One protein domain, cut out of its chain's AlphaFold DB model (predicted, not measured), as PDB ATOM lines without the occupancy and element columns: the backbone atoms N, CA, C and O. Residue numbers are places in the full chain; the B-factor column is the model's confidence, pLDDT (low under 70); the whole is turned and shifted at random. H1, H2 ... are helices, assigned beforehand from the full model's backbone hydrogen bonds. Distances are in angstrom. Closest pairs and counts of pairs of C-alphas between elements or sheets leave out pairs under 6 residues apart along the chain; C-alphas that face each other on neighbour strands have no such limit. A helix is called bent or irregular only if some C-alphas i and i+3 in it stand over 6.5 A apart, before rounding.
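What this domain is: This is residues 18 to 177 of the 178 residues of an uncharacterized protein of Phycisphaerae bacterium (UniProt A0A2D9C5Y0). A long helix, H7, runs through the core of a rounded body, and seven other helices pack round it: H3, H4, H5, H6, H8, H9 and H10. H1 lies side by side with H4 and with H6, while H9 crosses H7 on the side away from H1; short H2 lies toward one end of the longest axis, and H5 and H8 toward the other. The printed part has 160 residues with ten named helices, H1 to H10 in order along the chain, and no named strand; the class is all helix, and the helix packing is mostly crossed. It is compact, with a radius of gyration of the C-alphas of 14.6 A and spans of 45 by 34 by 27 A.

How they stand to each other: H1, residues 18 to 36, touches H6, residues 96 to 110, at a shallow tilt of 18 degrees, the same way; the closest C-alphas, of Gly 24 and Pro 102, are 4.9 A apart. H1 also touches H4, residues 59 to 76, at a shallow tilt of 6 degrees, opposite ways, closest at the C-alphas of Leu 23 and Tyr 68, 6.6 A. H2, residues 39 to 43, only just touches H6, with 3 pairs of C-alphas within 8 A, the closest being Lys 39 and Phe 110 at 6.4 A. H3, residues 48 to 56, touches residues 31 to 35 of H1 and is about perpendicular to H1 at 77 degrees; the closest C-alphas are those of Ile 31 and Val 55, 5.9 A. The hub is H7, residues 114 to 136, touching seven helices. H4 touches H7 with residues 65 to 73 alone, at a steep tilt of 60 degrees, closest at the C-alphas of Thr 69 and Leu 132, 5.5 A. H6 touches residues 117 to 125 of H7 at a steep tilt of 47 degrees, opposite ways; the closest C-alphas, of Ala 104 and Thr 121, are 5.7 A apart. H7 and H8, residues 138 to 146, form a helical hairpin at a shallow tilt of 21 degrees, with the C-alphas of Gly 133 and Phe 141 closest at 4.0 A. H5, residues 81 to 94, touches H8, closest at the C-alphas of Ala 85 and Ala 140, 4.7 A. H9, residues 148 to 160, is only just about perpendicular to H7 at 73 degrees; their closest C-alphas, of Gly 123 and Gly 153, are 4.1 A apart. H10, residues 166 to 175, touches H7, closest at the C-alphas of Gly 131 and Val 170, 5.6 A. H1 and H7 are apart. Every O i to N i+4 pair is within hydrogen-bond range in H1, H2, H3, H4, H5, H7, H8 and H10, against 8 of 11 in H6 and 7 of 9 in H9.

Where its parts are: H1 begins at C-alpha 18 at (193.104, 164.172, 160.230) and is 25.6 A long from first to last C-alpha. H2 measures 6.2 A, H3 12.1 A, H4 25.7 A, H5 20.7 A and H6 21.6 A. H7, the longest, measures 32.7 A and begins at C-alpha 114 at (207.279, 183.768, 151.167). H8 measures 12.3 A, H9 19.1 A and H10 13.9 A, ending at C-alpha 175 at (183.992, 182.036, 175.300). H6 is only just irregular, with C-alphas 99 and 102 6.6 A apart; H9 is irregular, with C-alphas 149 and 152 7.1 A apart.

The domain as a whole: The two C-alphas farthest apart, of Asp 40 and Glu 83, are 45.7 A apart. The printed part has no cut, and the nine links between successive helices are tight. The mean pLDDT of the printed part is 82.2; it is under 70 at residue 18, residues 41 to 46, 96 to 97 and 148 to 152, and residue 177.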
ATOM      1  N   ASN A  18     194.446 163.736 160.615       68.06
ATOM      2  CA  ASN A  18     193.104 164.172 160.230       68.06
ATOM      3  C   ASN A  18     192.528 165.405 160.955       68.06
ATOM      4  O   ASN A  18     191.804 166.158 160.313       68.06
ATOM      5  N   GLU A  19     192.735 165.639 162.263       76.75
ATOM      6  CA  GLU A  19     192.131 166.830 162.904       76.75
ATOM      7  C   GLU A  19     192.919 168.121 162.698       76.75
ATOM      8  O   GLU A  19     192.306 169.189 162.719       76.75
ATOM      9  N   LEU A  20     194.245 168.044 162.551       78.75
ATOM     10  CA  LEU A  20     195.051 169.224 162.236       78.75
ATOM     11  C   LEU A  20     194.942 169.565 160.757       78.75
ATOM     12  O   LEU A  20     194.805 170.745 160.445       78.75
ATOM     13  N   ASP A  21     194.865 168.552 159.898       77.44
ATOM     14  CA  ASP A  21     194.543 168.732 158.487       77.44
ATOM     15  C   ASP A  21     193.147 169.337 158.327       77.44
ATOM     16  O   ASP A  21     193.006 170.380 157.702       77.44
ATOM     17  N   ALA A  22     192.124 168.790 158.995       83.62
ATOM     18  CA  ALA A  22     190.768 169.341 158.925       83.62
ATOM     19  C   ALA A  22     190.661 170.765 159.497       83.62
ATOM     20  O   ALA A  22     189.870 171.572 159.012       83.62
ATOM     21  N   LEU A  23     191.442 171.093 160.531       85.62
ATOM     22  CA  LEU A  23     191.552 172.465 161.020       85.62
ATOM     23  C   LEU A  23     192.212 173.364 159.979       85.62
ATOM     24  O   LEU A  23     191.702 174.445 159.695       85.62
ATOM     25  N   GLY A  24     193.337 172.918 159.428       81.25
ATOM     26  CA  GLY A  24     194.058 173.611 158.381       81.25
ATOM     27  C   GLY A  24     193.171 173.879 157.168       81.25
ATOM     28  O   GLY A  24     193.160 175.010 156.697       81.25
ATOM     29  N   ASP A  25     192.377 172.893 156.746       82.88
ATOM     30  CA  ASP A  25     191.423 172.952 155.637       82.88
ATOM     31  C   ASP A  25     190.216 173.856 155.941       82.88
ATOM     32  O   ASP A  25     189.820 174.663 155.106       82.88
ATOM     33  N   GLU A  26     189.633 173.788 157.144       87.44
ATOM     34  CA  GLU A  26     188.543 174.702 157.524       87.44
ATOM     35  C   GLU A  26     189.027 176.154 157.632       87.44
ATOM     36  O   GLU A  26     188.320 177.068 157.206       87.44
ATOM     37  N   LEU A  27     190.231 176.378 158.171       85.94
ATOM     38  CA  LEU A  27     190.858 177.699 158.189       85.94
ATOM     39  C   LEU A  27     191.153 178.181 156.776       85.94
ATOM     40  O   LEU A  27     190.845 179.322 156.458       85.94
ATOM     41  N   ALA A  28     191.719 177.314 155.942       82.81
ATOM     42  CA  ALA A  28     191.952 177.541 154.528       82.81
ATOM     43  C   ALA A  28     190.675 178.009 153.821       82.81
ATOM     44  O   ALA A  28     190.652 179.112 153.289       82.81
ATOM     45  N   ASN A  29     189.589 177.249 153.908       82.94
ATOM     46  CA  ASN A  29     188.324 177.624 153.277       82.94
ATOM     47  C   ASN A  29     187.794 178.957 153.821       82.94
ATOM     48  O   ASN A  29     187.433 179.836 153.053       82.94
ATOM     49  N   ALA A  30     187.832 179.174 155.139       84.38
ATOM     50  CA  ALA A  30     187.358 180.429 155.725       84.38
ATOM     51  C   ALA A  30     188.221 181.647 155.355       84.38
ATOM     52  O   ALA A  30     187.706 182.763 155.269       84.38
ATOM     53  N   ILE A  31     189.530 181.452 155.177       81.31
ATOM     54  CA  ILE A  31     190.451 182.472 154.668       81.31
ATOM     55  C   ILE A  31     190.141 182.732 153.200       81.31
ATOM     56  O   ILE A  31     190.046 183.892 152.813       81.31
ATOM     57  N   GLU A  32     189.965 181.682 152.401       80.69
ATOM     58  CA  GLU A  32     189.640 181.814 150.990       80.69
ATOM     59  C   GLU A  32     188.327 182.563 150.792       80.69
ATOM     60  O   GLU A  32     188.345 183.609 150.156       80.69
ATOM     61  N   ASP A  33     187.251 182.141 151.453       82.44
ATOM     62  CA  ASP A  33     185.949 182.811 151.417       82.44
ATOM     63  C   ASP A  33     186.049 184.291 151.818       82.44
ATOM     64  O   ASP A  33     185.345 185.150 151.292       82.44
ATOM     65  N   LYS A  34     186.916 184.622 152.786       78.44
ATOM     66  CA  LYS A  34     187.084 186.006 153.257       78.44
ATOM     67  C   LYS A  34     187.905 186.875 152.327       78.44
ATOM     68  O   LYS A  34     187.744 188.097 152.354       78.44
ATOM     69  N   LEU A  35     188.817 186.268 151.585       77.69
ATOM     70  CA  LEU A  35     189.777 186.970 150.749       77.69
ATOM     71  C   LEU A  35     189.439 186.858 149.259       77.69
ATOM     72  O   LEU A  35     190.034 187.583 148.470       77.69
ATOM     73  N   GLU A  36     188.496 186.005 148.860       78.19
ATOM     74  CA  GLU A  36     188.084 185.800 147.470       78.19
ATOM     75  C   GLU A  36     187.545 187.081 146.836       78.19
ATOM     76  O   GLU A  36     188.087 187.529 145.826       78.19
ATOM     77  N   ASP A  37     186.612 187.751 147.512       74.44
ATOM     78  CA  ASP A  37     186.081 189.065 147.114       74.44
ATOM     79  C   ASP A  37     187.140 190.183 147.141       74.44
ATOM     80  O   ASP A  37     186.873 191.336 146.799       74.44
ATOM     81  N   LYS A  38     188.346 189.858 147.613       72.94
ATOM     82  CA  LYS A  38     189.477 190.762 147.785       72.94
ATOM     83  C   LYS A  38     190.694 190.336 146.975       72.94
ATOM     84  O   LYS A  38     191.708 191.011 147.071       72.94
ATOM     85  N   LYS A  39     190.620 189.282 146.148       70.06
ATOM     86  CA  LYS A  39     191.771 188.753 145.386       70.06
ATOM     87  C   LYS A  39     192.465 189.843 144.560       70.06
ATOM     88  O   LYS A  39     193.688 189.939 144.611       70.06
ATOM     89  N   ASP A  40     191.709 190.706 143.886       70.06
ATOM     90  CA  ASP A  40     192.271 191.794 143.072       70.06
ATOM     91  C   ASP A  40     192.894 192.912 143.925       70.06
ATOM     92  O   ASP A  40     193.998 193.365 143.629       70.06
ATOM     93  N   GLU A  41     192.251 193.287 145.038       67.31
ATOM     94  CA  GLU A  41     192.786 194.253 146.015       67.31
ATOM     95  C   GLU A  41     194.046 193.716 146.721       67.31
ATOM     96  O   GLU A  41     194.951 194.478 147.038       67.31
ATOM     97  N   LEU A  42     194.123 192.403 146.959       65.12
ATOM     98  CA  LEU A  42     195.242 191.729 147.623       65.12
ATOM     99  C   LEU A  42     196.453 191.521 146.704       65.12
ATOM    100  O   LEU A  42     197.586 191.451 147.188       65.12
ATOM    101  N   ASN A  43     196.224 191.454 145.390       62.38
ATOM    102  CA  ASN A  43     197.277 191.358 144.379       62.38
ATOM    103  C   ASN A  43     198.048 192.682 144.199       62.38
ATOM    104  O   ASN A  43     199.205 192.657 143.766       62.38
ATOM    105  N   GLU A  44     197.468 193.825 144.576       56.03
ATOM    106  CA  GLU A  44     198.165 195.113 144.651       56.03
ATOM    107  C   GLU A  44     198.892 195.268 145.998       56.03
ATOM    108  O   GLU A  44     198.374 195.840 146.948       56.03
ATOM    109  N   VAL A  45     200.126 194.756 146.080       55.50
ATOM    110  CA  VAL A  45     201.109 195.048 147.154       55.50
ATOM    111  C   VAL A  45     200.502 195.024 148.568       55.50
ATOM    112  O   VAL A  45     200.707 195.938 149.369       55.50
ATOM    113  N   VAL A  46     199.753 193.973 148.904       65.06
ATOM    114  CA  VAL A  46     199.205 193.852 150.255       65.06
ATOM    115  C   VAL A  46     200.211 193.189 151.180       65.06
ATOM    116  O   VAL A  46     200.689 192.075 150.962       65.06
ATOM    117  N   ASP A  47     200.545 193.913 152.241       78.75
ATOM    118  CA  ASP A  47     201.446 193.447 153.274       78.75
ATOM    119  C   ASP A  47     200.774 192.346 154.134       78.75
ATOM    120  O   ASP A  47     199.546 192.310 154.283       78.75
ATOM    121  N   PRO A  48     201.551 191.440 154.750       80.44
ATOM    122  CA  PRO A  48     201.002 190.338 155.538       80.44
ATOM    123  C   PRO A  48     200.055 190.767 156.656       80.44
ATOM    124  O   PRO A  48     199.116 190.034 156.971       80.44
ATOM    125  N   ILE A  49     200.268 191.942 157.255       84.50
ATOM    126  CA  ILE A  49     199.439 192.425 158.359       84.50
ATOM    127  C   ILE A  49     198.026 192.715 157.872       84.50
ATOM    128  O   ILE A  49     197.069 192.413 158.584       84.50
ATOM    129  N   SER A  50     197.878 193.240 156.661       83.75
ATOM    130  CA  SER A  50     196.577 193.504 156.052       83.75
ATOM    131  C   SER A  50     195.796 192.210 155.792       83.75
ATOM    132  O   SER A  50     194.651 192.114 156.233       83.75
ATOM    133  N   ILE A  51     196.425 191.174 155.220       83.06
ATOM    134  CA  ILE A  51     195.801 189.847 155.028       83.06
ATOM    135  C   ILE A  51     195.352 189.253 156.368       83.06
ATOM    136  O   ILE A  51     194.186 188.889 156.532       83.06
ATOM    137  N   LEU A  52     196.258 189.207 157.354       85.56
ATOM    138  CA  LEU A  52     195.926 188.757 158.708       85.56
ATOM    139  C   LEU A  52     194.761 189.566 159.294       85.56
ATOM    140  O   LEU A  52     193.856 188.982 159.875       85.56
ATOM    141  N   SER A  53     194.751 190.892 159.129       85.31
ATOM    142  CA  SER A  53     193.696 191.760 159.671       85.31
ATOM    143  C   SER A  53     192.316 191.388 159.124       85.31
ATOM    144  O   SER A  53     191.361 191.306 159.895       85.31
ATOM    145  N   TYR A  54     192.206 191.135 157.815       83.50
ATOM    146  CA  TYR A  54     190.947 190.722 157.186       83.50
ATOM    147  C   TYR A  54     190.463 189.369 157.703       83.50
ATOM    148  O   TYR A  54     189.293 189.225 158.060       83.50
ATOM    149  N   VAL A  55     191.374 188.399 157.808       83.12
ATOM    150  CA  VAL A  55     191.068 187.062 158.331       83.12
ATOM    151  C   VAL A  55     190.610 187.138 159.793       83.12
ATOM    152  O   VAL A  55     189.587 186.557 160.157       83.12
ATOM    153  N   LEU A  56     191.322 187.901 160.632       85.00
ATOM    154  CA  LEU A  56     191.033 188.054 162.063       85.00
ATOM    155  C   LEU A  56     189.739 188.834 162.355       85.00
ATOM    156  O   LEU A  56     189.195 188.707 163.452       85.00
ATOM    157  N   ALA A  57     189.235 189.631 161.410       80.25
ATOM    158  CA  ALA A  57     187.994 190.390 161.575       80.25
ATOM    159  C   ALA A  57     186.727 189.512 161.520       80.25
ATOM    160  O   ALA A  57     185.651 189.954 161.923       80.25
ATOM    161  N   GLY A  58     186.823 188.278 161.016       75.50
ATOM    162  CA  GLY A  58     185.675 187.391 160.840       75.50
ATOM    163  C   GLY A  58     185.323 186.567 162.084       75.50
ATOM    164  O   GLY A  58     186.152 185.817 162.596       75.50
ATOM    165  N   ASN A  59     184.046 186.576 162.488       81.94
ATOM    166  CA  ASN A  59     183.526 185.647 163.509       81.94
ATOM    167  C   ASN A  59     183.669 184.168 163.099       81.94
ATOM    168  O   ASN A  59     183.780 183.299 163.963       81.94
ATOM    169  N   THR A  60     183.715 183.873 161.795       85.81
ATOM    170  CA  THR A  60     183.988 182.528 161.263       85.81
ATOM    171  C   THR A  60     185.298 181.967 161.807       85.81
ATOM    172  O   THR A  60     185.329 180.826 162.266       85.81
ATOM    173  N   LEU A  61     186.356 182.785 161.838       84.69
ATOM    174  CA  LEU A  61     187.646 182.370 162.371       84.69
ATOM    175  C   LEU A  61     187.537 182.026 163.857       84.69
ATOM    176  O   LEU A  61     188.004 180.971 164.273       84.69
ATOM    177  N   VAL A  62     186.892 182.884 164.652       87.69
ATOM    178  CA  VAL A  62     186.699 182.649 166.093       87.69
ATOM    179  C   VAL A  62     185.997 181.311 166.335       87.69
ATOM    180  O   VAL A  62     186.453 180.529 167.169       87.69
ATOM    181  N   ASN A  63     184.957 181.002 165.557       89.31
ATOM    182  CA  ASN A  63     184.205 179.753 165.675       89.31
ATOM    183  C   ASN A  63     185.034 178.516 165.294       89.31
ATOM    184  O   ASN A  63     184.998 177.515 166.012       89.31
ATOM    185  N   ILE A  64     185.808 178.577 164.203       89.75
ATOM    186  CA  ILE A  64     186.705 177.482 163.793       89.75
ATOM    187  C   ILE A  64     187.775 177.261 164.865       89.75
ATOM    188  O   ILE A  64     187.965 176.141 165.345       89.75
ATOM    189  N   MET A  65     188.421 178.338 165.311       90.19
ATOM    190  CA  MET A  65     189.456 178.277 166.339       90.19
ATOM    191  C   MET A  65     188.906 177.730 167.655       90.19
ATOM    192  O   MET A  65     189.561 176.898 168.280       90.19
ATOM    193  N   ALA A  66     187.694 178.116 168.054       90.44
ATOM    194  CA  ALA A  66     187.034 177.587 169.243       90.44
ATOM    195  C   ALA A  66     186.736 176.087 169.096       90.44
ATOM    196  O   ALA A  66     187.168 175.279 169.924       90.44
ATOM    197  N   LYS A  67     186.082 175.689 167.999       91.31
ATOM    198  CA  LYS A  67     185.757 174.289 167.683       91.31
ATOM    199  C   LYS A  67     186.985 173.390 167.792       91.31
ATOM    200  O   LYS A  67     186.944 172.360 168.470       91.31
ATOM    201  N   TYR A  68     188.089 173.773 167.162       89.19
ATOM    202  CA  TYR A  68     189.284 172.939 167.161       89.19
ATOM    203  C   TYR A  68     190.118 173.058 168.427       89.19
ATOM    204  O   TYR A  68     190.633 172.043 168.891       89.19
ATOM    205  N   THR A  69     190.158 174.225 169.073       89.81
ATOM    206  CA  THR A  69     190.701 174.341 170.435       89.81
ATOM    207  C   THR A  69     189.988 173.354 171.363       89.81
ATOM    208  O   THR A  69     190.644 172.626 172.104       89.81
ATOM    209  N   ALA A  70     188.656 173.243 171.298       89.38
ATOM    210  CA  ALA A  70     187.909 172.266 172.087       89.38
ATOM    211  C   ALA A  70     188.249 170.814 171.730       89.38
ATOM    212  O   ALA A  70     188.529 170.022 172.636       89.38
ATOM    213  N   LYS A  71     188.234 170.472 170.435       88.50
ATOM    214  CA  LYS A  71     188.526 169.114 169.952       88.50
ATOM    215  C   LYS A  71     189.926 168.660 170.357       88.50
ATOM    216  O   LYS A  71     190.061 167.611 170.984       88.50
ATOM    217  N   LEU A  72     190.946 169.460 170.047       87.44
ATOM    218  CA  LEU A  72     192.343 169.150 170.350       87.44
ATOM    219  C   LEU A  72     192.546 169.025 171.859       87.44
ATOM    220  O   LEU A  72     193.121 168.049 172.332       87.44
ATOM    221  N   PHE A  73     191.996 169.956 172.636       87.00
ATOM    222  CA  PHE A  73     192.143 169.915 174.084       87.00
ATOM    223  C   PHE A  73     191.540 168.663 174.718       87.00
ATOM    224  O   PHE A  73     192.157 168.058 175.595       87.00
ATOM    225  N   LYS A  74     190.361 168.238 174.245       85.88
ATOM    226  CA  LYS A  74     189.718 166.994 174.689       85.88
ATOM    227  C   LYS A  74     190.507 165.760 174.247       85.88
ATOM    228  O   LYS A  74     190.662 164.832 175.034       85.88
ATOM    229  N   LYS A  75     190.996 165.746 173.004       84.44
ATOM    230  CA  LYS A  75     191.690 164.597 172.410       84.44
ATOM    231  C   LYS A  75     193.037 164.324 173.071       84.44
ATOM    232  O   LYS A  75     193.330 163.182 173.416       84.44
ATOM    233  N   TYR A  76     193.837 165.369 173.251       82.69
ATOM    234  CA  TYR A  76     195.190 165.238 173.782       82.69
ATOM    235  C   TYR A  76     195.225 165.293 175.311       82.69
ATOM    236  O   TYR A  76     196.203 164.863 175.902       82.69
ATOM    237  N   ASN A  77     194.150 165.730 175.976       85.50
ATOM    238  CA  ASN A  77     194.087 165.820 177.436       85.50
ATOM    239  C   ASN A  77     195.285 166.603 178.008       85.50
ATOM    240  O   ASN A  77     196.038 166.117 178.856       85.50
ATOM    241  N   PHE A  78     195.479 167.830 177.509       86.94
ATOM    242  CA  PHE A  78     196.616 168.676 177.891       86.94
ATOM    243  C   PHE A  78     196.679 168.969 179.398       86.94
ATOM    244  O   PHE A  78     197.747 169.294 179.905       86.94
ATOM    245  N   GLY A  79     195.578 168.805 180.135       88.06
ATOM    246  CA  GLY A  79     195.509 169.111 181.562       88.06
ATOM    247  C   GLY A  79     195.314 170.606 181.805       88.06
ATOM    248  O   GLY A  79     194.699 171.293 180.993       88.06
ATOM    249  N   LYS A  80     195.803 171.116 182.937       89.12
ATOM    250  CA  LYS A  80     195.691 172.531 183.325       89.12
ATOM    251  C   LYS A  80     197.034 173.062 183.830       89.12
ATOM    252  O   LYS A  80     197.929 172.277 184.127       89.12
ATOM    253  N   GLY A  81     197.148 174.384 183.944       84.69
ATOM    254  CA  GLY A  81     198.311 175.034 184.559       84.69
ATOM    255  C   GLY A  81     199.596 174.917 183.730       84.69
ATOM    256  O   GLY A  81     199.565 174.638 182.531       84.69
ATOM    257  N   GLU A  82     200.746 175.146 184.357       82.69
ATOM    258  CA  GLU A  82     202.046 175.199 183.667       82.69
ATOM    259  C   GLU A  82     202.422 173.893 182.934       82.69
ATOM    260  O   GLU A  82     203.006 173.923 181.847       82.69
ATOM    261  N   GLU A  83     202.034 172.732 183.465       87.06
ATOM    262  CA  GLU A  83     202.251 171.440 182.797       87.06
ATOM    263  C   GLU A  83     201.527 171.348 181.452       87.06
ATOM    264  O   GLU A  83     202.063 170.797 180.484       87.06
ATOM    265  N   ALA A  84     200.326 171.925 181.365       90.25
ATOM    266  CA  ALA A  84     199.583 171.978 180.118       90.25
ATOM    267  C   ALA A  84     200.300 172.842 179.081       90.25
ATOM    268  O   ALA A  84     200.348 172.455 177.916       90.25
ATOM    269  N   ALA A  85     200.932 173.951 179.484       88.06
ATOM    270  CA  ALA A  85     201.745 174.747 178.563       88.06
ATOM    271  C   ALA A  85     202.895 173.930 177.966       88.06
ATOM    272  O   ALA A  85     203.108 173.990 176.757       88.06
ATOM    273  N   LYS A  86     203.588 173.113 178.770       86.94
ATOM    274  CA  LYS A  86     204.660 172.228 178.277       86.94
ATOM    275  C   LYS A  86     204.126 171.176 177.301       86.94
ATOM    276  O   LYS A  86     204.722 170.951 176.250       86.94
ATOM    277  N   LYS A  87     202.984 170.552 177.610       88.69
ATOM    278  CA  LYS A  87     202.346 169.564 176.721       88.69
ATOM    279  C   LYS A  87     201.871 170.189 175.412       88.69
ATOM    280  O   LYS A  87     202.120 169.612 174.360       88.69
ATOM    281  N   ILE A  88     201.245 171.366 175.469       88.75
ATOM    282  CA  ILE A  88     200.810 172.124 174.288       88.75
ATOM    283  C   ILE A  88     202.024 172.510 173.441       88.75
ATOM    284  O   ILE A  88     202.020 172.242 172.248       88.75
ATOM    285  N   TYR A  89     203.077 173.052 174.058       82.31
ATOM    286  CA  TYR A  89     204.323 173.416 173.378       82.31
ATOM    287  C   TYR A  89     204.950 172.224 172.645       82.31
ATOM    288  O   TYR A  89     205.327 172.321 171.481       82.31
ATOM    289  N   ASN A  90     205.036 171.067 173.306       82.56
ATOM    290  CA  ASN A  90     205.619 169.875 172.696       82.56
ATOM    291  C   ASN A  90     204.724 169.267 171.607       82.56
ATOM    292  O   ASN A  90     205.232 168.765 170.608       82.56
ATOM    293  N   PHE A  91     203.403 169.287 171.807       79.69
ATOM    294  CA  PHE A  91     202.422 168.855 170.811       79.69
ATOM    295  C   PHE A  91     202.569 169.664 169.524       79.69
ATOM    296  O   PHE A  91     202.612 169.096 168.436       79.69
ATOM    297  N   THR A  92     202.731 170.976 169.645       73.06
ATOM    298  CA  THR A  92     202.787 171.856 168.484       73.06
ATOM    299  C   THR A  92     204.144 171.909 167.818       73.06
ATOM    300  O   THR A  92     204.187 172.076 166.609       73.06
ATOM    301  N   HIS A  93     205.235 171.664 168.544       74.25
ATOM    302  CA  HIS A  93     206.549 171.501 167.924       74.25
ATOM    303  C   HIS A  93     206.640 170.235 167.055       74.25
ATOM    304  O   HIS A  93     207.310 170.232 166.028       74.25
ATOM    305  N   LYS A  94     205.949 169.157 167.443       71.06
ATOM    306  CA  LYS A  94     205.934 167.900 166.675       71.06
ATOM    307  C   LYS A  94     205.046 167.949 165.435       71.06
ATOM    308  O   LYS A  94     205.299 167.196 164.508       71.06
ATOM    309  N   LEU A  95     204.033 168.812 165.440       71.75
ATOM    310  CA  LEU A  95     202.973 168.860 164.424       71.75
ATOM    311  C   LEU A  95     202.889 170.214 163.724       71.75
ATOM    312  O   LEU A  95     201.862 170.598 163.166       71.75
ATOM    313  N   GLU A  96     203.983 170.967 163.797       69.38
ATOM    314  CA  GLU A  96     204.073 172.306 163.240       69.38
ATOM    315  C   GLU A  96     203.859 172.282 161.723       69.38
ATOM    316  O   GLU A  96     203.109 173.096 161.194       69.38
ATOM    317  N   GLN A  97     204.480 171.324 161.030       69.00
ATOM    318  CA  GLN A  97     204.359 171.168 159.578       69.00
ATOM    319  C   GLN A  97     202.935 170.780 159.162       69.00
ATOM    320  O   GLN A  97     202.393 171.400 158.246       69.00
ATOM    321  N   ASP A  98     202.313 169.841 159.875       72.25
ATOM    322  CA  ASP A  98     200.977 169.322 159.553       72.25
ATOM    323  C   ASP A  98     199.912 170.416 159.671       72.25
ATOM    324  O   ASP A  98     199.042 170.561 158.822       72.25
ATOM    325  N   PHE A  99     200.034 171.284 160.679       74.94
ATOM    326  CA  PHE A  99     199.131 172.422 160.821       74.94
ATOM    327  C   PHE A  99     199.430 173.552 159.824       74.94
ATOM    328  O   PHE A  99     198.521 174.147 159.238       74.94
ATOM    329  N   LYS A 100     200.711 173.906 159.655       80.12
ATOM    330  CA  LYS A 100     201.099 175.060 158.834       80.12
ATOM    331  C   LYS A 100     200.924 174.792 157.342       80.12
ATOM    332  O   LYS A 100     200.667 175.738 156.603       80.12
ATOM    333  N   GLY A 101     201.039 173.542 156.895       82.50
ATOM    334  CA  GLY A 101     200.966 173.151 155.487       82.50
ATOM    335  C   GLY A 101     199.678 173.599 154.783       82.50
ATOM    336  O   GLY A 101     199.766 174.357 153.810       82.50
ATOM    337  N   PRO A 102     198.485 173.189 155.256       78.69
ATOM    338  CA  PRO A 102     197.214 173.591 154.651       78.69
ATOM    339  C   PRO A 102     196.976 175.111 154.672       78.69
ATOM    340  O   PRO A 102     196.586 175.694 153.659       78.69
ATOM    341  N   ILE A 103     197.307 175.791 155.775       80.50
ATOM    342  CA  ILE A 103     197.155 177.254 155.888       80.50
ATOM    343  C   ILE A 103     198.097 177.972 154.917       80.50
ATOM    344  O   ILE A 103     197.669 178.844 154.158       80.50
ATOM    345  N   ALA A 104     199.372 177.579 154.880       84.50
ATOM    346  CA  ALA A 104     200.360 178.154 153.970       84.50
ATOM    347  C   ALA A 104     199.997 177.920 152.495       84.50
ATOM    348  O   ALA A 104     200.337 178.744 151.635       84.50
ATOM    349  N   ARG A 105     199.305 176.812 152.188       81.38
ATOM    350  CA  ARG A 105     198.772 176.525 150.852       81.38
ATOM    351  C   ARG A 105     197.748 177.578 150.443       81.38
ATOM    352  O   ARG A 105     197.948 178.199 149.401       81.38
ATOM    353  N   VAL A 106     196.735 177.835 151.272       77.38
ATOM    354  CA  VAL A 106     195.696 178.828 150.955       77.38
ATOM    355  C   VAL A 106     196.223 180.247 150.951       77.38
ATOM    356  O   VAL A 106     195.967 180.971 149.997       77.38
ATOM    357  N   VAL A 107     197.038 180.647 151.929       79.94
ATOM    358  CA  VAL A 107     197.672 181.978 151.887       79.94
ATOM    359  C   VAL A 107     198.489 182.140 150.594       79.94
ATOM    360  O   VAL A 107     198.543 183.219 150.013       79.94
ATOM    361  N   GLY A 108     199.055 181.042 150.078       79.06
ATOM    362  CA  GLY A 108     199.755 180.978 148.794       79.06
ATOM    363  C   GLY A 108     198.926 181.213 147.530       79.06
ATOM    364  O   GLY A 108     199.517 181.399 146.456       79.06
ATOM    365  N   LEU A 109     197.598 181.174 147.638       77.56
ATOM    366  CA  LEU A 109     196.676 181.571 146.575       77.56
ATOM    367  C   LEU A 109     196.586 183.099 146.469       77.56
ATOM    368  O   LEU A 109     196.437 183.608 145.365       77.56
ATOM    369  N   PHE A 110     196.762 183.811 147.586       74.19
ATOM    370  CA  PHE A 110     196.628 185.271 147.679       74.19
ATOM    371  C   PHE A 110     197.959 186.013 147.606       74.19
ATOM    372  O   PHE A 110     198.004 187.186 147.260       74.19
ATOM    373  N   THR A 111     199.063 185.348 147.941       76.00
ATOM    374  CA  THR A 111     200.397 185.938 147.834       76.00
ATOM    375  C   THR A 111     201.447 184.895 147.474       76.00
ATOM    376  O   THR A 111     201.444 183.764 147.967       76.00
ATOM    377  N   LYS A 112     202.380 185.270 146.595       78.75
ATOM    378  CA  LYS A 112     203.574 184.465 146.286       78.75
ATOM    379  C   LYS A 112     204.773 184.836 147.162       78.75
ATOM    380  O   LYS A 112     205.760 184.101 147.160       78.75
ATOM    381  N   ASP A 113     204.683 185.927 147.924       84.19
ATOM    382  CA  ASP A 113     205.748 186.372 148.816       84.19
ATOM    383  C   ASP A 113     205.883 185.428 150.019       84.19
ATOM    384  O   ASP A 113     204.971 185.267 150.832       84.19
ATOM    385  N   GLN A 114     207.046 184.792 150.144       85.38
ATOM    386  CA  GLN A 114     207.279 183.768 151.167       85.38
ATOM    387  C   GLN A 114     207.248 184.344 152.583       85.38
ATOM    388  O   GLN A 114     206.775 183.687 153.511       85.38
ATOM    389  N   LYS A 115     207.699 185.593 152.751       85.62
ATOM    390  CA  LYS A 115     207.664 186.277 154.044       85.62
ATOM    391  C   LYS A 115     206.220 186.509 154.489       85.62
ATOM    392  O   LYS A 115     205.880 186.225 155.636       85.62
ATOM    393  N   THR A 116     205.367 186.952 153.572       84.81
ATOM    394  CA  THR A 116     203.932 187.138 153.792       84.81
ATOM    395  C   THR A 116     203.262 185.833 154.184       84.81
ATOM    396  O   THR A 116     202.593 185.770 155.217       84.81
ATOM    397  N   LYS A 117     203.514 184.766 153.419       86.56
ATOM    398  CA  LYS A 117     202.981 183.430 153.712       86.56
ATOM    399  C   LYS A 117     203.376 182.947 155.106       86.56
ATOM    400  O   LYS A 117     202.505 182.477 155.839       86.56
ATOM    401  N   SER A 118     204.645 183.102 155.492       87.31
ATOM    402  CA  SER A 118     205.126 182.715 156.825       87.31
ATOM    403  C   SER A 118     204.429 183.510 157.922       87.31
ATOM    404  O   SER A 118     203.860 182.913 158.824       87.31
ATOM    405  N   ILE A 119     204.393 184.844 157.824       88.00
ATOM    406  CA  ILE A 119     203.836 185.704 158.880       88.00
ATOM    407  C   ILE A 119     202.349 185.410 159.123       88.00
ATOM    408  O   ILE A 119     201.931 185.305 160.277       88.00
ATOM    409  N   VAL A 120     201.554 185.242 158.060       86.81
ATOM    410  CA  VAL A 120     200.124 184.901 158.181       86.81
ATOM    411  C   VAL A 120     199.943 183.528 158.819       86.81
ATOM    412  O   VAL A 120     199.175 183.381 159.772       86.81
ATOM    413  N   THR A 121     200.692 182.537 158.340       88.06
ATOM    414  CA  THR A 121     200.620 181.158 158.839       88.06
ATOM    415  C   THR A 121     201.039 181.069 160.309       88.06
ATOM    416  O   THR A 121     200.329 180.484 161.128       88.06
ATOM    417  N   ASP A 122     202.150 181.711 160.670       87.94
ATOM    418  CA  ASP A 122     202.676 181.759 162.034       87.94
ATOM    419  C   ASP A 122     201.729 182.504 162.979       87.94
ATOM    420  O   ASP A 122     201.563 182.104 164.131       87.94
ATOM    421  N   GLY A 123     201.074 183.566 162.500       89.50
ATOM    422  CA  GLY A 123     200.075 184.297 163.271       89.50
ATOM    423  C   GLY A 123     198.851 183.440 163.591       89.50
ATOM    424  O   GLY A 123     198.451 183.340 164.749       89.50
ATOM    425  N   LEU A 124     198.282 182.753 162.600       88.81
ATOM    426  CA  LEU A 124     197.131 181.867 162.816       88.81
ATOM    427  C   LEU A 124     197.479 180.675 163.713       88.81
ATOM    428  O   LEU A 124     196.699 180.310 164.595       88.81
ATOM    429  N   PHE A 125     198.681 180.121 163.558       87.25
ATOM    430  CA  PHE A 125     199.177 179.078 164.447       87.25
ATOM    431  C   PHE A 125     199.338 179.572 165.884       87.25
ATOM    432  O   PHE A 125     198.836 178.941 166.813       87.25
ATOM    433  N   ALA A 126     199.968 180.731 166.086       89.31
ATOM    434  CA  ALA A 126     200.112 181.326 167.409       89.31
ATOM    435  C   ALA A 126     198.748 181.584 168.068       89.31
ATOM    436  O   ALA A 126     198.597 181.370 169.271       89.31
ATOM    437  N   LEU A 127     197.729 181.965 167.291       89.75
ATOM    438  CA  LEU A 127     196.372 182.139 167.803       89.75
ATOM    439  C   LEU A 127     195.780 180.818 168.325       89.75
ATOM    440  O   LEU A 127     195.134 180.822 169.374       89.75
ATOM    441  N   LEU A 128     196.049 179.688 167.660       89.06
ATOM    442  CA  LEU A 128     195.629 178.362 168.131       89.06
ATOM    443  C   LEU A 128     196.322 177.999 169.444       89.06
ATOM    444  O   LEU A 128     195.659 177.574 170.391       89.06
ATOM    445  N   LEU A 129     197.644 178.195 169.520       89.12
ATOM    446  CA  LEU A 129     198.426 177.929 170.733       89.12
ATOM    447  C   LEU A 129     197.874 178.703 171.924       89.12
ATOM    448  O   LEU A 129     197.702 178.154 173.011       89.12
ATOM    449  N   LEU A 130     197.574 179.982 171.709       90.31
ATOM    450  CA  LEU A 130     197.014 180.843 172.736       90.31
ATOM    451  C   LEU A 130     195.592 180.426 173.123       90.31
ATOM    452  O   LEU A 130     195.273 180.465 174.310       90.31
ATOM    453  N   GLY A 131     194.768 179.973 172.174       91.06
ATOM    454  CA  GLY A 131     193.452 179.384 172.451       91.06
ATOM    455  C   GLY A 131     193.543 178.132 173.329       91.06
ATOM    456  O   GLY A 131     192.849 178.030 174.345       91.06
ATOM    457  N   LEU A 132     194.456 177.212 173.003       91.12
ATOM    458  CA  LEU A 132     194.737 176.019 173.812       91.12
ATOM    459  C   LEU A 132     195.246 176.394 175.208       91.12
ATOM    460  O   LEU A 132     194.782 175.839 176.204       91.12
ATOM    461  N   GLY A 133     196.151 177.372 175.281       91.25
ATOM    462  CA  GLY A 133     196.659 177.926 176.530       91.25
ATOM    463  C   GLY A 133     195.558 178.517 177.397       91.25
ATOM    464  O   GLY A 133     195.471 178.199 178.577       91.25
ATOM    465  N   ALA A 134     194.672 179.324 176.816       90.88
ATOM    466  CA  ALA A 134     193.543 179.906 177.533       90.88
ATOM    467  C   ALA A 134     192.580 178.834 178.052       90.88
ATOM    468  O   ALA A 134     192.139 178.919 179.198       90.88
ATOM    469  N   LYS A 135     192.324 177.782 177.263       90.00
ATOM    470  CA  LYS A 135     191.522 176.633 177.707       90.00
ATOM    471  C   LYS A 135     192.196 175.838 178.839       90.00
ATOM    472  O   LYS A 135     191.500 175.314 179.705       90.00
ATOM    473  N   ALA A 136     193.531 175.789 178.871       90.75
ATOM    474  CA  ALA A 136     194.319 175.197 179.961       90.75
ATOM    475  C   ALA A 136     194.389 176.070 181.229       90.75
ATOM    476  O   ALA A 136     194.772 175.573 182.292       90.75
ATOM    477  N   GLY A 137     194.009 177.346 181.138       90.06
ATOM    478  CA  GLY A 137     193.994 178.298 182.244       90.06
ATOM    479  C   GLY A 137     194.998 179.444 182.089       90.06
ATOM    480  O   GLY A 137     195.839 179.476 181.190       90.06
ATOM    481  N   THR A 138     194.913 180.416 182.996       87.81
ATOM    482  CA  THR A 138     195.680 181.674 182.944       87.81
ATOM    483  C   THR A 138     197.193 181.470 183.010       87.81
ATOM    484  O   THR A 138     197.938 182.164 182.314       87.81
ATOM    485  N   GLU A 139     197.655 180.502 183.801       90.56
ATOM    486  CA  GLU A 139     199.071 180.132 183.906       90.56
ATOM    487  C   GLU A 139     199.602 179.577 182.582       90.56
ATOM    488  O   GLU A 139     200.624 180.045 182.078       90.56
ATOM    489  N   ALA A 140     198.863 178.645 181.970       91.06
ATOM    490  CA  ALA A 140     199.246 178.037 180.703       91.06
ATOM    491  C   ALA A 140     199.278 179.069 179.567       91.06
ATOM    492  O   ALA A 140     200.241 179.137 178.801       91.06
ATOM    493  N   PHE A 141     198.253 179.923 179.501       90.25
ATOM    494  CA  PHE A 141     198.197 181.048 178.571       90.25
ATOM    495  C   PHE A 141     199.398 181.988 178.733       90.25
ATOM    496  O   PHE A 141     200.040 182.355 177.749       90.25
ATOM    497  N   THR A 142     199.735 182.353 179.972       89.00
ATOM    498  CA  THR A 142     200.858 183.255 180.259       89.00
ATOM    499  C   THR A 142     202.196 182.632 179.870       89.00
ATOM    500  O   THR A 142     203.033 183.316 179.278       89.00
ATOM    501  N   ALA A 143     202.395 181.344 180.161       89.12
ATOM    502  CA  ALA A 143     203.603 180.613 179.792       89.12
ATOM    503  C   ALA A 143     203.769 180.522 178.266       89.12
ATOM    504  O   ALA A 143     204.832 180.851 177.741       89.12
ATOM    505  N   LEU A 144     202.704 180.171 177.537       87.75
ATOM    506  CA  LEU A 144     202.735 180.079 176.073       87.75
ATOM    507  C   LEU A 144     202.938 181.442 175.409       87.75
ATOM    508  O   LEU A 144     203.747 181.549 174.489       87.75
ATOM    509  N   LYS A 145     202.296 182.502 175.915       86.31
ATOM    510  CA  LYS A 145     202.483 183.878 175.425       86.31
ATOM    511  C   LYS A 145     203.931 184.364 175.557       86.31
ATOM    512  O   LYS A 145     204.372 185.176 174.750       86.31
ATOM    513  N   LYS A 146     204.659 183.886 176.571       84.62
ATOM    514  CA  LYS A 146     206.083 184.194 176.792       84.62
ATOM    515  C   LYS A 146     207.031 183.251 176.045       84.62
ATOM    516  O   LYS A 146     208.227 183.520 175.998       84.62
ATOM    517  N   SER A 147     206.529 182.145 175.497       78.88
ATOM    518  CA  SER A 147     207.356 181.152 174.812       78.88
ATOM    519  C   SER A 147     207.818 181.647 173.437       78.88
ATOM    520  O   SER A 147     207.094 182.346 172.728       78.88
ATOM    521  N   ASN A 148     209.026 181.242 173.033       66.94
ATOM    522  CA  ASN A 148     209.639 181.686 171.777       66.94
ATOM    523  C   ASN A 148     208.871 181.195 170.530       66.94
ATOM    524  O   ASN A 148     208.881 181.850 169.496       66.94
ATOM    525  N   LEU A 149     208.153 180.072 170.660       60.47
ATOM    526  CA  LEU A 149     207.372 179.421 169.598       60.47
ATOM    527  C   LEU A 149     206.144 180.245 169.185       60.47
ATOM    528  O   LEU A 149     205.705 180.186 168.042       60.47
ATOM    529  N   ALA A 150     205.621 181.053 170.110       62.00
ATOM    530  CA  ALA A 150     204.546 181.990 169.827       62.00
ATOM    531  C   ALA A 150     205.067 183.414 169.577       62.00
ATOM    532  O   ALA A 150     204.351 184.201 168.979       62.00
ATOM    533  N   ALA A 151     206.285 183.781 169.987       66.50
ATOM    534  CA  ALA A 151     206.748 185.174 169.982       66.50
ATOM    535  C   ALA A 151     206.771 185.836 168.585       66.50
ATOM    536  O   ALA A 151     206.353 186.994 168.443       66.50
ATOM    537  N   SER A 152     207.204 185.112 167.545       68.56
ATOM    538  CA  SER A 152     207.204 185.608 166.158       68.56
ATOM    539  C   SER A 152     205.781 185.767 165.607       68.56
ATOM    540  O   SER A 152     205.426 186.843 165.121       68.56
ATOM    541  N   GLY A 153     204.927 184.752 165.776       79.75
ATOM    542  CA  GLY A 153     203.516 184.797 165.372       79.75
ATOM    543  C   GLY A 153     202.681 185.810 166.169       79.75
ATOM    544  O   GLY A 153     201.849 186.514 165.602       79.75
ATOM    545  N   ILE A 154     202.949 185.970 167.470       85.38
ATOM    546  CA  ILE A 154     202.305 186.942 168.372       85.38
ATOM    547  C   ILE A 154     202.574 188.371 167.919       85.38
ATOM    548  O   ILE A 154     201.684 189.214 168.011       85.38
ATOM    549  N   SER A 155     203.782 188.661 167.436       84.81
ATOM    550  CA  SER A 155     204.128 190.003 166.963       84.81
ATOM    551  C   SER A 155     203.333 190.366 165.705       84.81
ATOM    552  O   SER A 155     202.755 191.453 165.642       84.81
ATOM    553  N   GLY A 156     203.219 189.430 164.754       83.75
ATOM    554  CA  GLY A 156     202.369 189.579 163.567       83.75
ATOM    555  C   GLY A 156     200.884 189.713 163.920       83.75
ATOM    556  O   GLY A 156     200.222 190.638 163.454       83.75
ATOM    557  N   LEU A 157     200.381 188.863 164.823       87.31
ATOM    558  CA  LEU A 157     199.020 188.960 165.365       87.31
ATOM    559  C   LEU A 157     198.753 190.328 165.999       87.31
ATOM    560  O   LEU A 157     197.733 190.948 165.720       87.31
ATOM    561  N   LYS A 158     199.664 190.819 166.847       86.25
ATOM    562  CA  LYS A 158     199.505 192.105 167.540       86.25
ATOM    563  C   LYS A 158     199.374 193.259 166.549       86.25
ATOM    564  O   LYS A 158     198.534 194.132 166.747       86.25
ATOM    565  N   ALA A 159     200.198 193.258 165.503       86.62
ATOM    566  CA  ALA A 159     200.123 194.258 164.447       86.62
ATOM    567  C   ALA A 159     198.787 194.170 163.685       86.62
ATOM    568  O   ALA A 159     198.133 195.191 163.477       86.62
ATOM    569  N   ALA A 160     198.338 192.957 163.350       85.75
ATOM    570  CA  ALA A 160     197.102 192.729 162.595       85.75
ATOM    571  C   ALA A 160     195.830 193.079 163.372       85.75
ATOM    572  O   ALA A 160     194.821 193.472 162.795       85.75
ATOM    573  N   LEU A 161     195.872 192.994 164.698       85.75
ATOM    574  CA  LEU A 161     194.738 193.363 165.538       85.75
ATOM    575  C   LEU A 161     194.486 194.877 165.605       85.75
ATOM    576  O   LEU A 161     193.478 195.278 166.184       85.75
ATOM    577  N   LYS A 162     195.369 195.719 165.036       81.69
ATOM    578  CA  LYS A 162     195.215 197.187 164.932       81.69
ATOM    579  C   LYS A 162     194.765 197.865 166.241       81.69
ATOM    580  O   LYS A 162     194.017 198.835 166.224       81.69
ATOM    581  N   GLY A 163     195.219 197.347 167.386       74.81
ATOM    582  CA  GLY A 163     194.870 197.856 168.718       74.81
ATOM    583  C   GLY A 163     193.870 197.010 169.514       74.81
ATOM    584  O   GLY A 163     193.706 197.262 170.706       74.81
ATOM    585  N   LYS A 164     193.251 195.971 168.927       80.56
ATOM    586  CA  LYS A 164     192.493 194.965 169.693       80.56
ATOM    587  C   LYS A 164     193.464 194.126 170.531       80.56
ATOM    588  O   LYS A 164     194.507 193.684 170.048       80.56
ATOM    589  N   ASP A 165     193.133 193.900 171.798       84.38
ATOM    590  CA  ASP A 165     193.989 193.104 172.677       84.38
ATOM    591  C   ASP A 165     193.913 191.608 172.306       84.38
ATOM    592  O   ASP A 165     192.823 191.048 172.146       84.38
ATOM    593  N   ILE A 166     195.071 190.946 172.198       84.56
ATOM    594  CA  ILE A 166     195.177 189.504 171.906       84.56
ATOM    595  C   ILE A 166     194.381 188.674 172.916       84.56
ATOM    596  O   ILE A 166     193.705 187.724 172.534       84.56
ATOM    597  N   ALA A 167     194.435 189.023 174.202       83.69
ATOM    598  CA  ALA A 167     193.676 188.349 175.243       83.69
ATOM    599  C   ALA A 167     192.167 188.513 175.045       83.69
ATOM    600  O   ALA A 167     191.433 187.600 175.401       83.69
ATOM    601  N   THR A 168     191.699 189.609 174.436       86.56
ATOM    602  CA  THR A 168     190.279 189.752 174.072       86.56
ATOM    603  C   THR A 168     189.909 188.769 172.969       86.56
ATOM    604  O   THR A 168     188.977 188.000 173.153       86.56
ATOM    605  N   LEU A 169     190.674 188.703 171.873       86.75
ATOM    606  CA  LEU A 169     190.411 187.729 170.802       86.75
ATOM    607  C   LEU A 169     190.479 186.279 171.311       86.75
ATOM    608  O   LEU A 169     189.631 185.455 170.985       86.75
ATOM    609  N   VAL A 170     191.471 185.962 172.141       85.31
ATOM    610  CA  VAL A 170     191.618 184.626 172.732       85.31
ATOM    611  C   VAL A 170     190.487 184.329 173.720       85.31
ATOM    612  O   VAL A 170     190.024 183.194 173.791       85.31
ATOM    613  N   LYS A 171     190.003 185.335 174.454       84.38
ATOM    614  CA  LYS A 171     188.824 185.210 175.311       84.38
ATOM    615  C   LYS A 171     187.555 185.006 174.489       84.38
ATOM    616  O   LYS A 171     186.732 184.208 174.913       84.38
ATOM    617  N   ASP A 172     187.414 185.651 173.333       86.19
ATOM    618  CA  ASP A 172     186.293 185.429 172.410       86.19
ATOM    619  C   ASP A 172     186.304 183.970 171.915       86.19
ATOM    620  O   ASP A 172     185.290 183.280 171.989       86.19
ATOM    621  N   ILE A 173     187.479 183.457 171.525       85.31
ATOM    622  CA  ILE A 173     187.677 182.043 171.156       85.31
ATOM    623  C   ILE A 173     187.330 181.120 172.325       85.31
ATOM    624  O   ILE A 173     186.629 180.131 172.137       85.31
ATOM    625  N   ALA A 174     187.805 181.432 173.533       80.62
ATOM    626  CA  ALA A 174     187.541 180.626 174.718       80.62
ATOM    627  C   ALA A 174     186.066 180.684 175.158       80.62
ATOM    628  O   ALA A 174     185.530 179.693 175.640       80.62
ATOM    629  N   GLY A 175     185.405 181.829 174.987       78.44
ATOM    630  CA  GLY A 175     183.992 182.036 175.300       78.44
ATOM    631  C   GLY A 175     183.056 181.372 174.293       78.44
ATOM    632  O   GLY A 175     181.959 180.970 174.663       78.44
ATOM    633  N   ALA A 176     183.507 181.186 173.050       80.56
ATOM    634  CA  ALA A 176     182.803 180.415 172.028       80.56
ATOM    635  C   ALA A 176     182.914 178.885 172.227       80.56
ATOM    636  O   ALA A 176     182.331 178.120 171.459       80.56
ATOM    637  N   LEU A 177     183.641 178.419 173.253       66.94
ATOM    638  CA  LEU A 177     183.707 177.010 173.659       66.94
ATOM    639  C   LEU A 177     182.450 176.630 174.465       66.94
ATOM    640  O   LEU A 177     182.532 176.463 175.683       66.94
TER     641      LEU A 177